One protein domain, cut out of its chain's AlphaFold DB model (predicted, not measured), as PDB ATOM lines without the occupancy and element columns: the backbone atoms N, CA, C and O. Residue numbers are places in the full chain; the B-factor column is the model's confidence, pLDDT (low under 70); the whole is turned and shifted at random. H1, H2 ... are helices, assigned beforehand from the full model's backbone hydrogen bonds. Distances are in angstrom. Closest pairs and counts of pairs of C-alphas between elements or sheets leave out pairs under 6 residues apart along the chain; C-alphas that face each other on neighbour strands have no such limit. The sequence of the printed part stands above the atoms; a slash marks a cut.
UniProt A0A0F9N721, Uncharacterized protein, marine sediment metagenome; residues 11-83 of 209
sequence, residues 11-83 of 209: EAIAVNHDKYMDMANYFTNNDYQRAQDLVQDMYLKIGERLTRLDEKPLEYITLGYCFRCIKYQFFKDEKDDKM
ATOM      1  N   GLU A  11     -28.488 -35.904  27.406       79.69
ATOM      2  CA  GLU A  11     -28.718 -36.617  26.142       79.69
ATOM      3  C   GLU A  11     -27.551 -36.433  25.166       79.69
ATOM      4  O   GLU A  11     -27.067 -37.404  24.585       79.69
ATOM      5  N   ALA A  12     -27.020 -35.212  25.049       77.06
ATOM      6  CA  ALA A  12     -25.864 -34.931  24.197       77.06
ATOM      7  C   ALA A  12     -24.599 -35.699  24.627       77.06
ATOM      8  O   ALA A  12     -23.745 -36.022  23.802       77.06
ATOM      9  N   ILE A  13     -24.479 -36.006  25.919       79.50
ATOM     10  CA  ILE A  13     -23.358 -36.763  26.484       79.50
ATOM     11  C   ILE A  13     -23.589 -38.257  26.261       79.50
ATOM     12  O   ILE A  13     -22.668 -38.980  25.878       79.50
ATOM     13  N   ALA A  14     -24.830 -38.715  26.434       86.75
ATOM     14  CA  ALA A  14     -25.235 -40.103  26.255       86.75
ATOM     15  C   ALA A  14     -25.013 -40.645  24.832       86.75
ATOM     16  O   ALA A  14     -24.915 -41.853  24.660       86.75
ATOM     17  N   VAL A  15     -24.807 -39.787  23.827       86.75
ATOM     18  CA  VAL A  15     -24.413 -40.202  22.465       86.75
ATOM     19  C   VAL A  15     -23.158 -41.089  22.450       86.75
ATOM     20  O   VAL A  15     -23.010 -41.932  21.572       86.75
ATOM     21  N   ASN A  16     -22.245 -40.922  23.413       87.44
ATOM     22  CA  ASN A  16     -21.041 -41.753  23.534       87.44
ATOM     23  C   ASN A  16     -21.151 -42.815  24.643       87.44
ATOM     24  O   ASN A  16     -20.115 -43.255  25.142       87.44
ATOM     25  N   HIS A  17     -22.366 -43.215  25.039       90.38
ATOM     26  CA  HIS A  17     -22.602 -44.169  26.129       90.38
ATOM     27  C   HIS A  17     -21.776 -45.451  25.994       90.38
ATOM     28  O   HIS A  17     -21.068 -45.813  26.930       90.38
ATOM     29  N   ASP A  18     -21.767 -46.059  24.808       88.25
ATOM     30  CA  ASP A  18     -21.023 -47.296  24.547       88.25
ATOM     31  C   ASP A  18     -19.521 -47.137  24.832       88.25
ATOM     32  O   ASP A  18     -18.904 -47.983  25.466       88.25
ATOM     33  N   LYS A  19     -18.938 -45.980  24.489       89.62
ATOM     34  CA  LYS A  19     -17.525 -45.693  24.791       89.62
ATOM     35  C   LYS A  19     -17.271 -45.544  26.288       89.62
ATOM     36  O   LYS A  19     -16.171 -45.827  26.753       89.62
ATOM     37  N   TYR A  20     -18.246 -45.041  27.043       91.38
ATOM     38  CA  TYR A  20     -18.135 -44.952  28.499       91.38
ATOM     39  C   TYR A  20     -18.262 -46.328  29.146       91.38
ATOM     40  O   TYR A  20     -17.533 -46.607  30.094       91.38
ATOM     41  N   MET A  21     -19.116 -47.192  28.595       92.31
ATOM     42  CA  MET A  21     -19.200 -48.597  28.983       92.31
ATOM     43  C   MET A  21     -17.873 -49.315  28.732       92.31
ATOM     44  O   MET A  21     -17.367 -49.951  29.650       92.31
ATOM     45  N   ASP A  22     -17.238 -49.129  27.571       87.06
ATOM     46  CA  ASP A  22     -15.904 -49.686  27.289       87.06
ATOM     47  C   ASP A  22     -14.855 -49.218  28.313       87.06
ATOM     48  O   ASP A  22     -14.049 -50.003  28.818       87.06
ATOM     49  N   MET A  23     -14.888 -47.931  28.677       88.69
ATOM     50  CA  MET A  23     -14.000 -47.374  29.702       88.69
ATOM     51  C   MET A  23     -14.269 -47.934  31.096       88.69
ATOM     52  O   MET A  23     -13.327 -48.106  31.864       88.69
ATOM     53  N   ALA A  24     -15.526 -48.175  31.457       89.38
ATOM     54  CA  ALA A  24     -15.884 -48.742  32.752       89.38
ATOM     55  C   ALA A  24     -15.559 -50.244  32.819       89.38
ATOM     56  O   ALA A  24     -15.032 -50.713  33.829       89.38
ATOM     57  N   ASN A  25     -15.768 -50.974  31.723       85.88
ATOM     58  CA  ASN A  25     -15.393 -52.382  31.573       85.88
ATOM     59  C   ASN A  25     -13.884 -52.599  31.734       85.88
ATOM     60  O   ASN A  25     -13.472 -53.573  32.364       85.88
ATOM     61  N   TYR A  26     -13.065 -51.646  31.271       84.94
ATOM     62  CA  TYR A  26     -11.616 -51.655  31.499       84.94
ATOM     63  C   TYR A  26     -11.234 -51.710  32.990       84.94
ATOM     64  O   TYR A  26     -10.224 -52.316  33.337       84.94
ATOM     65  N   PHE A  27     -12.020 -51.093  33.879       83.94
ATOM     66  CA  PHE A  27     -11.746 -51.098  35.322       83.94
ATOM     67  C   PHE A  27     -12.410 -52.260  36.064       83.94
ATOM     68  O   PHE A  27     -11.882 -52.737  37.062       83.94
ATOM     69  N   THR A  28     -13.565 -52.714  35.589       84.94
ATOM     70  CA  THR A  28     -14.427 -53.680  36.289       84.94
ATOM     71  C   THR A  28     -14.194 -55.127  35.860       84.94
ATOM     72  O   THR A  28     -14.924 -56.013  36.290       84.94
ATOM     73  N   ASN A  29     -13.179 -55.389  35.030       83.56
ATOM     74  CA  ASN A  29     -12.898 -56.710  34.457       83.56
ATOM     75  C   ASN A  29     -14.112 -57.301  33.715       83.56
ATOM     76  O   ASN A  29     -14.414 -58.484  33.852       83.56
ATOM     77  N   ASN A  30     -14.800 -56.466  32.928       82.12
ATOM     78  CA  ASN A  30     -16.026 -56.815  32.196       82.12
ATOM     79  C   ASN A  30     -17.218 -57.242  33.076       82.12
ATOM     80  O   ASN A  30     -18.145 -57.886  32.578       82.12
ATOM     81  N   ASP A  31     -17.242 -56.875  34.361       89.00
ATOM     82  CA  ASP A  31     -18.479 -56.919  35.145       89.00
ATOM     83  C   ASP A  31     -19.445 -55.854  34.613       89.00
ATOM     84  O   ASP A  31     -19.355 -54.666  34.930       89.00
ATOM     85  N   TYR A  32     -20.374 -56.304  33.771       88.50
ATOM     86  CA  TYR A  32     -21.315 -55.440  33.072       88.50
ATOM     87  C   TYR A  32     -22.194 -54.627  34.025       88.50
ATOM     88  O   TYR A  32     -22.434 -53.447  33.770       88.50
ATOM     89  N   GLN A  33     -22.652 -55.232  35.126       91.88
ATOM     90  CA  GLN A  33     -23.506 -54.540  36.087       91.88
ATOM     91  C   GLN A  33     -22.713 -53.432  36.773       91.88
ATOM     92  O   GLN A  33     -23.147 -52.283  36.818       91.88
ATOM     93  N   ARG A  34     -21.496 -53.750  37.221       91.44
ATOM     94  CA  ARG A  34     -20.635 -52.764  37.866       91.44
ATOM     95  C   ARG A  34     -20.218 -51.644  36.915       91.44
ATOM     96  O   ARG A  34     -20.133 -50.484  37.318       91.44
ATOM     97  N   ALA A  35     -19.959 -51.976  35.652       90.62
ATOM     98  CA  ALA A  35     -19.652 -50.998  34.620       90.62
ATOM     99  C   ALA A  35     -20.830 -50.045  34.372       90.62
ATOM    100  O   ALA A  35     -20.618 -48.833  34.284       90.62
ATOM    101  N   GLN A  36     -22.060 -50.568  34.319       92.94
ATOM    102  CA  GLN A  36     -23.270 -49.750  34.213       92.94
ATOM    103  C   GLN A  36     -23.410 -48.795  35.398       92.94
ATOM    104  O   GLN A  36     -23.624 -47.600  35.180       92.94
ATOM    105  N   ASP A  37     -23.220 -49.288  36.623       93.81
ATOM    106  CA  ASP A  37     -23.323 -48.471  37.836       93.81
ATOM    107  C   ASP A  37     -22.322 -47.300  37.798       93.81
ATOM    108  O   ASP A  37     -22.690 -46.145  38.018       93.81
ATOM    109  N   LEU A  38     -21.068 -47.554  37.404       94.06
ATOM    110  CA  LEU A  38     -20.043 -46.508  37.276       94.06
ATOM    111  C   LEU A  38     -20.384 -45.453  36.215       94.06
ATOM    112  O   LEU A  38     -20.105 -44.263  36.398       94.06
ATOM    113  N   VAL A  39     -20.953 -45.873  35.082       93.81
ATOM    114  CA  VAL A  39     -21.379 -44.954  34.017       93.81
ATOM    115  C   VAL A  39     -22.594 -44.139  34.461       93.81
ATOM    116  O   VAL A  39     -22.669 -42.940  34.180       93.81
ATOM    117  N   GLN A  40     -23.514 -44.741  35.210       93.75
ATOM    118  CA  GLN A  40     -24.645 -44.036  35.801       93.75
ATOM    119  C   GLN A  40     -24.180 -42.985  36.821       93.75
ATOM    120  O   GLN A  40     -24.576 -41.820  36.722       93.75
ATOM    121  N   ASP A  41     -23.265 -43.343  37.721       93.50
ATOM    122  CA  ASP A  41     -22.667 -42.419  38.690       93.50
ATOM    123  C   ASP A  41     -21.925 -41.264  38.015       93.50
ATOM    124  O   ASP A  41     -21.961 -40.113  38.470       93.50
ATOM    125  N   MET A  42     -21.266 -41.541  36.889       94.00
ATOM    126  CA  MET A  42     -20.647 -40.510  36.066       94.00
ATOM    127  C   MET A  42     -21.691 -39.508  35.549       94.00
ATOM    128  O   MET A  42     -21.460 -38.300  35.662       94.00
ATOM    129  N   TYR A  43     -22.831 -39.964  35.013       92.38
ATOM    130  CA  TYR A  43     -23.897 -39.058  34.565       92.38
ATOM    131  C   TYR A  43     -24.462 -38.219  35.708       92.38
ATOM    132  O   TYR A  43     -24.666 -37.018  35.524       92.38
ATOM    133  N   LEU A  44     -24.662 -38.815  36.887       91.31
ATOM    134  CA  LEU A  44     -25.140 -38.098  38.070       91.31
ATOM    135  C   LEU A  44     -24.165 -36.986  38.474       91.31
ATOM    136  O   LEU A  44     -24.568 -35.826  38.581       91.31
ATOM    137  N   LYS A  45     -22.865 -37.291  38.580       89.12
ATOM    138  CA  LYS A  45     -21.829 -36.287  38.891       89.12
ATOM    139  C   LYS A  45     -21.770 -35.161  37.868       89.12
ATOM    140  O   LYS A  45     -21.566 -34.001  38.227       89.12
ATOM    141  N   ILE A  46     -21.917 -35.490  36.589       86.62
ATOM    142  CA  ILE A  46     -21.954 -34.490  35.525       86.62
ATOM    143  C   ILE A  46     -23.203 -33.612  35.658       86.62
ATOM    144  O   ILE A  46     -23.095 -32.390  35.577       86.62
ATOM    145  N   GLY A  47     -24.371 -34.215  35.892       85.69
ATOM    146  CA  GLY A  47     -25.630 -33.500  36.094       85.69
ATOM    147  C   GLY A  47     -25.561 -32.533  37.277       85.69
ATOM    148  O   GLY A  47     -25.924 -31.364  37.142       85.69
ATOM    149  N   GLU A  48     -25.003 -32.974  38.405       85.25
ATOM    150  CA  GLU A  48     -24.716 -32.105  39.551       85.25
ATOM    151  C   GLU A  48     -23.776 -30.961  39.168       85.25
ATOM    152  O   GLU A  48     -24.026 -29.799  39.485       85.25
ATOM    153  N   ARG A  49     -22.694 -31.264  38.444       82.00
ATOM    154  CA  ARG A  49     -21.698 -30.256  38.077       82.00
ATOM    155  C   ARG A  49     -22.252 -29.177  37.148       82.00
ATOM    156  O   ARG A  49     -21.811 -28.031  37.239       82.00
ATOM    157  N   LEU A  50     -23.178 -29.548  36.268       80.12
ATOM    158  CA  LEU A  50     -23.866 -28.646  35.343       80.12
ATOM    159  C   LEU A  50     -24.943 -27.790  36.026       80.12
ATOM    160  O   LEU A  50     -25.284 -26.731  35.510       80.12
ATOM    161  N   THR A  51     -25.473 -28.234  37.169       77.56
ATOM    162  CA  THR A  51     -26.544 -27.539  37.904       77.56
ATOM    163  C   THR A  51     -26.038 -26.694  39.077       77.56
ATOM    164  O   THR A  51     -26.780 -25.853  39.585       77.56
ATOM    165  N   ARG A  52     -24.772 -26.858  39.485       79.19
ATOM    166  CA  ARG A  52     -24.112 -26.012  40.491       79.19
ATOM    167  C   ARG A  52     -23.870 -24.595  39.971       79.19
ATOM    168  O   ARG A  52     -23.097 -24.385  39.040       79.19
ATOM    169  N   LEU A  53     -24.527 -23.625  40.608       67.81
ATOM    170  CA  LEU A  53     -24.474 -22.196  40.262       67.81
ATOM    171  C   LEU A  53     -23.259 -21.467  40.861       67.81
ATOM    172  O   LEU A  53     -22.922 -20.368  40.429       67.81
ATOM    173  N   ASP A  54     -22.633 -22.054  41.876       75.31
ATOM    174  CA  ASP A  54     -21.499 -21.524  42.638       75.31
ATOM    175  C   ASP A  54     -20.138 -21.830  41.996       75.31
ATOM    176  O   ASP A  54     -19.140 -21.163  42.277       75.31
ATOM    177  N   GLU A  55     -20.088 -22.809  41.097       69.94
ATOM    178  CA  GLU A  55     -18.872 -23.209  40.407       69.94
ATOM    179  C   GLU A  55     -18.810 -22.650  38.977       69.94
ATOM    180  O   GLU A  55     -19.825 -22.503  38.296       69.94
ATOM    181  N   LYS A  56     -17.595 -22.396  38.461       69.06
ATOM    182  CA  LYS A  56     -17.415 -21.964  37.063       69.06
ATOM    183  C   LYS A  56     -18.102 -22.976  36.124       69.06
ATOM    184  O   LYS A  56     -17.811 -24.172  36.263       69.06
ATOM    185  N   PRO A  57     -18.974 -22.540  35.197       65.06
ATOM    186  CA  PRO A  57     -19.649 -23.443  34.274       65.06
ATOM    187  C   PRO A  57     -18.625 -24.149  33.382       65.06
ATOM    188  O   PRO A  57     -17.635 -23.551  32.950       65.06
ATOM    189  N   LEU A  58     -18.850 -25.438  33.134       67.62
ATOM    190  CA  LEU A  58     -18.059 -26.202  32.175       67.62
ATOM    191  C   LEU A  58     -18.406 -25.725  30.761       67.62
ATOM    192  O   LEU A  58     -19.558 -25.809  30.352       67.62
ATOM    193  N   GLU A  59     -17.410 -25.243  30.016       66.50
ATOM    194  CA  GLU A  59     -17.601 -24.813  28.621       66.50
ATOM    195  C   GLU A  59     -17.950 -25.997  27.704       66.50
ATOM    196  O   GLU A  59     -18.705 -25.841  26.748       66.50
ATOM    197  N   TYR A  60     -17.414 -27.186  27.995       70.06
ATOM    198  CA  TYR A  60     -17.687 -28.428  27.275       70.06
ATOM    199  C   TYR A  60     -17.329 -29.643  28.138       70.06
ATOM    200  O   TYR A  60     -16.443 -29.587  28.995       70.06
ATOM    201  N   ILE A  61     -18.000 -30.767  27.886       78.75
ATOM    202  CA  ILE A  61     -17.721 -32.045  28.547       78.75
ATOM    203  C   ILE A  61     -16.955 -32.925  27.569       78.75
ATOM    204  O   ILE A  61     -17.464 -33.311  26.520       78.75
ATOM    205  N   THR A  62     -15.699 -33.212  27.903       80.81
ATOM    206  CA  THR A  62     -14.844 -34.076  27.081       80.81
ATOM    207  C   THR A  62     -14.954 -35.531  27.502       80.81
ATOM    208  O   THR A  62     -15.202 -35.847  28.665       80.81
ATOM    209  N   LEU A  63     -14.620 -36.422  26.570       78.06
ATOM    210  CA  LEU A  63     -14.426 -37.844  26.845       78.06
ATOM    211  C   LEU A  63     -13.438 -38.082  28.007       78.06
ATOM    212  O   LEU A  63     -13.671 -38.923  28.868       78.06
ATOM    213  N   GLY A  64     -12.356 -37.296  28.069       76.94
ATOM    214  CA  GLY A  64     -11.357 -37.392  29.137       76.94
ATOM    215  C   GLY A  64     -11.880 -36.959  30.511       76.94
ATOM    216  O   GLY A  64     -11.429 -37.482  31.531       76.94
ATOM    217  N   TYR A  65     -12.841 -36.031  30.557       82.31
ATOM    218  CA  TYR A  65     -13.529 -35.673  31.797       82.31
ATOM    219  C   TYR A  65     -14.416 -36.826  32.285       82.31
ATOM    220  O   TYR A  65     -14.316 -37.216  33.446       82.31
ATOM    221  N   CYS A  66     -15.191 -37.435  31.381       83.19
ATOM    222  CA  CYS A  66     -15.999 -38.625  31.662       83.19
ATOM    223  C   CYS A  66     -15.145 -39.789  32.196       83.19
ATOM    224  O   CYS A  66     -15.417 -40.314  33.276       83.19
ATOM    225  N   PHE A  67     -14.039 -40.110  31.514       84.56
ATOM    226  CA  PHE A  67     -13.085 -41.136  31.952       84.56
ATOM    227  C   PHE A  67     -12.546 -40.869  33.361       84.56
ATOM    228  O   PHE A  67     -12.438 -41.774  34.185       84.56
ATOM    229  N   ARG A  68     -12.220 -39.608  33.663       84.75
ATOM    230  CA  ARG A  68     -11.739 -39.205  34.986       84.75
ATOM    231  C   ARG A  68     -12.802 -39.428  36.066       84.75
ATOM    232  O   ARG A  68     -12.452 -39.900  37.145       84.75
ATOM    233  N   CYS A  69     -14.065 -39.113  35.787       84.56
ATOM    234  CA  CYS A  69     -15.168 -39.361  36.714       84.56
ATOM    235  C   CYS A  69     -15.352 -40.857  37.003       84.56
ATOM    236  O   CYS A  69     -15.419 -41.218  38.179       84.56
ATOM    237  N   ILE A  70     -15.348 -41.703  35.965       87.25
ATOM    238  CA  ILE A  70     -15.432 -43.171  36.088       87.25
ATOM    239  C   ILE A  70     -14.257 -43.703  36.915       87.25
ATOM    240  O   ILE A  70     -14.454 -44.359  37.934       87.25
ATOM    241  N   LYS A  71     -13.024 -43.339  36.536       87.00
ATOM    242  CA  LYS A  71     -11.795 -43.766  37.218       87.00
ATOM    243  C   LYS A  71     -11.807 -43.411  38.705       87.00
ATOM    244  O   LYS A  71     -11.443 -44.231  39.541       87.00
ATOM    245  N   TYR A  72     -12.179 -42.177  39.049       87.56
ATOM    246  CA  TYR A  72     -12.207 -41.759  40.449       87.56
ATOM    247  C   TYR A  72     -13.324 -42.415  41.244       87.56
ATOM    248  O   TYR A  72     -13.111 -42.669  42.423       87.56
ATOM    249  N   GLN A  73     -14.485 -42.672  40.635       90.06
ATOM    250  CA  GLN A  73     -15.557 -43.397  41.313       90.06
ATOM    251  C   GLN A  73     -15.119 -44.832  41.619       90.06
ATOM    252  O   GLN A  73     -15.156 -45.232  42.773       90.06
ATOM    253  N   PHE A  74     -14.553 -45.534  40.635       91.12
ATOM    254  CA  PHE A  74     -14.034 -46.890  40.815       91.12
ATOM    255  C   PHE A  74     -13.021 -46.998  41.965       91.12
ATOM    256  O   PHE A  74     -13.184 -47.814  42.866       91.12
ATOM    257  N   PHE A  75     -11.994 -46.139  41.988       86.44
ATOM    258  CA  PHE A  75     -10.992 -46.179  43.061       86.44
ATOM    259  C   PHE A  75     -11.514 -45.697  44.414       86.44
ATOM    260  O   PHE A  75     -10.933 -46.049  45.441       86.44
ATOM    261  N   LYS A  76     -12.549 -44.851  44.425       87.50
ATOM    262  CA  LYS A  76     -13.217 -44.466  45.665       87.50
ATOM    263  C   LYS A  76     -13.923 -45.685  46.251       87.50
ATOM    264  O   LYS A  76     -13.665 -46.008  47.400       87.50
ATOM    265  N   ASP A  77     -14.697 -46.389  45.438       85.94
ATOM    266  CA  ASP A  77     -15.445 -47.561  45.881       85.94
ATOM    267  C   ASP A  77     -14.501 -48.692  46.313       85.94
ATOM    268  O   ASP A  77     -14.661 -49.224  47.400       85.94
ATOM    269  N   GLU A  78     -13.411 -48.957  45.575       82.31
ATOM    270  CA  GLU A  78     -12.383 -49.914  46.029       82.31
ATOM    271  C   GLU A  78     -11.764 -49.543  47.384       82.31
ATOM    272  O   GLU A  78     -11.282 -50.408  48.120       82.31
ATOM    273  N   LYS A  79     -11.640 -48.244  47.670       79.19
ATOM    274  CA  LYS A  79     -11.067 -47.772  48.929       79.19
ATOM    275  C   LYS A  79     -12.077 -47.923  50.061       79.19
ATOM    276  O   LYS A  79     -11.664 -48.318  51.149       79.19
ATOM    277  N   ASP A  80     -13.336 -47.599  49.797       77.00
ATOM    278  CA  ASP A  80     -14.426 -47.705  50.759       77.00
ATOM    279  C   ASP A  80     -14.666 -49.197  51.093       77.00
ATOM    280  O   ASP A  80     -14.617 -49.557  52.266       77.00
ATOM    281  N   ASP A  81     -14.665 -50.092  50.097       71.06
ATOM    282  CA  ASP A  81     -14.709 -51.554  50.289       71.06
ATOM    283  C   ASP A  81     -13.524 -52.069  51.135       71.06
ATOM    284  O   ASP A  81     -13.674 -52.919  52.012       71.06
ATOM    285  N   LYS A  82     -12.311 -51.537  50.918       59.56
ATOM    286  CA  LYS A  82     -11.117 -51.895  51.713       59.56
ATOM    287  C   LYS A  82     -11.154 -51.348  53.141       59.56
ATOM    288  O   LYS A  82     -10.415 -51.859  53.987       59.56
ATOM    289  N   MET A  83     -11.921 -50.291  53.404       56.66
ATOM    290  CA  MET A  83     -12.109 -49.751  54.752       56.66
ATOM    291  C   MET A  83     -13.205 -50.508  55.502       56.66
ATOM    292  O   MET A  83     -12.978 -50.852  56.658       56.66
TER     293      MET A  83
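This is residues 11 to 83 of the 209 residues of an uncharacterized protein of marine sediment metagenome (UniProt A0A0F9N721). Two long helices, H4 and H3, cross steeply as a lopsided X, and the shorter H2 packs on both, on residues 32 to 39 of H3 and residues 66 to 74 of H4. A long link leads from the end of H3 back to the start of H4, with residues 51 to 56 sticking out at one place and residues 78 to 83 of H4 sticking out at another; the one-turn H1 comes just before H2 and touches no helix. The printed part has 73 residues with four named helices, in the order H1, H2, H3, H4, and no named strand, so its class is all helix. The whole is compact, with a radius of gyration of the C-alphas of 12.7 A, and its outline is flat, spanning 34 by 30 by 16 A.

The longest helix by residues is H4, residues 63 to 83, which runs 30.4 A from C-alpha 63 at (-14.426, -37.844, 26.845) to C-alpha 83 at (-12.109, -49.751, 54.752). H3 is residues 32 to 51 and measures 28.8 A from first to last C-alpha. H2 is residues 17 to 28 and measures 16.1 A. H1 is residues 11 to 14, 4.9 A long, and begins at C-alpha 11 at (-28.718, -36.617, 26.142).

H4 touches H3, residues 66 to 74 of the one with residues 38 to 45 of the other, at a steep tilt of 65 degrees, opposite ways. Their closest C-alphas are those of Met 42 and Cys 69, 5.6 A apart. H4 also touches H2, with its residues 66 to 74 alone, and the closest C-alphas are those of Ala 24 and Ile 70, 6.5 A apart. H2 and H4 run the same way at a shallow tilt of 33 degrees, only just short of steep. H2 touches H3 at residues 32 to 39 of H3 alone, at a steep tilt of 60 degrees, opposite ways. Their closest C-alphas are those of Ala 24 and Ala 35, 4.8 A apart. Of these three pairs 1 is at a shallow tilt, and the helix packing is mostly crossed, with helices at steep angles to each other, but only just. H1 and H2 meet only through their link. H1 is apart from H4, and only just apart from H3, with the closest C-alphas 8.4 A apart. In H3 and H4 every O i to N i+4 pair is within hydrogen-bond range, in H2 7 of 8 are, and H1 is too short for such a pair.

The C-alphas of Asn 30 and Asp 54, the two farthest apart, are 37.2 A from each other. The printed part has no cut. The link from H3 to H4, 11 residues, is long, while those from H1 to H2 and from H2 to H3 are tight. Residues 51 to 56, and residues 78 to 83 of H4, stand free; the body without them spans 33 by 24 by 16 A. The mean pLDDT of the printed part is 83.4, and it is under 70 at residue 53, residues 55 to 59 and residues 82 to 83 of the model.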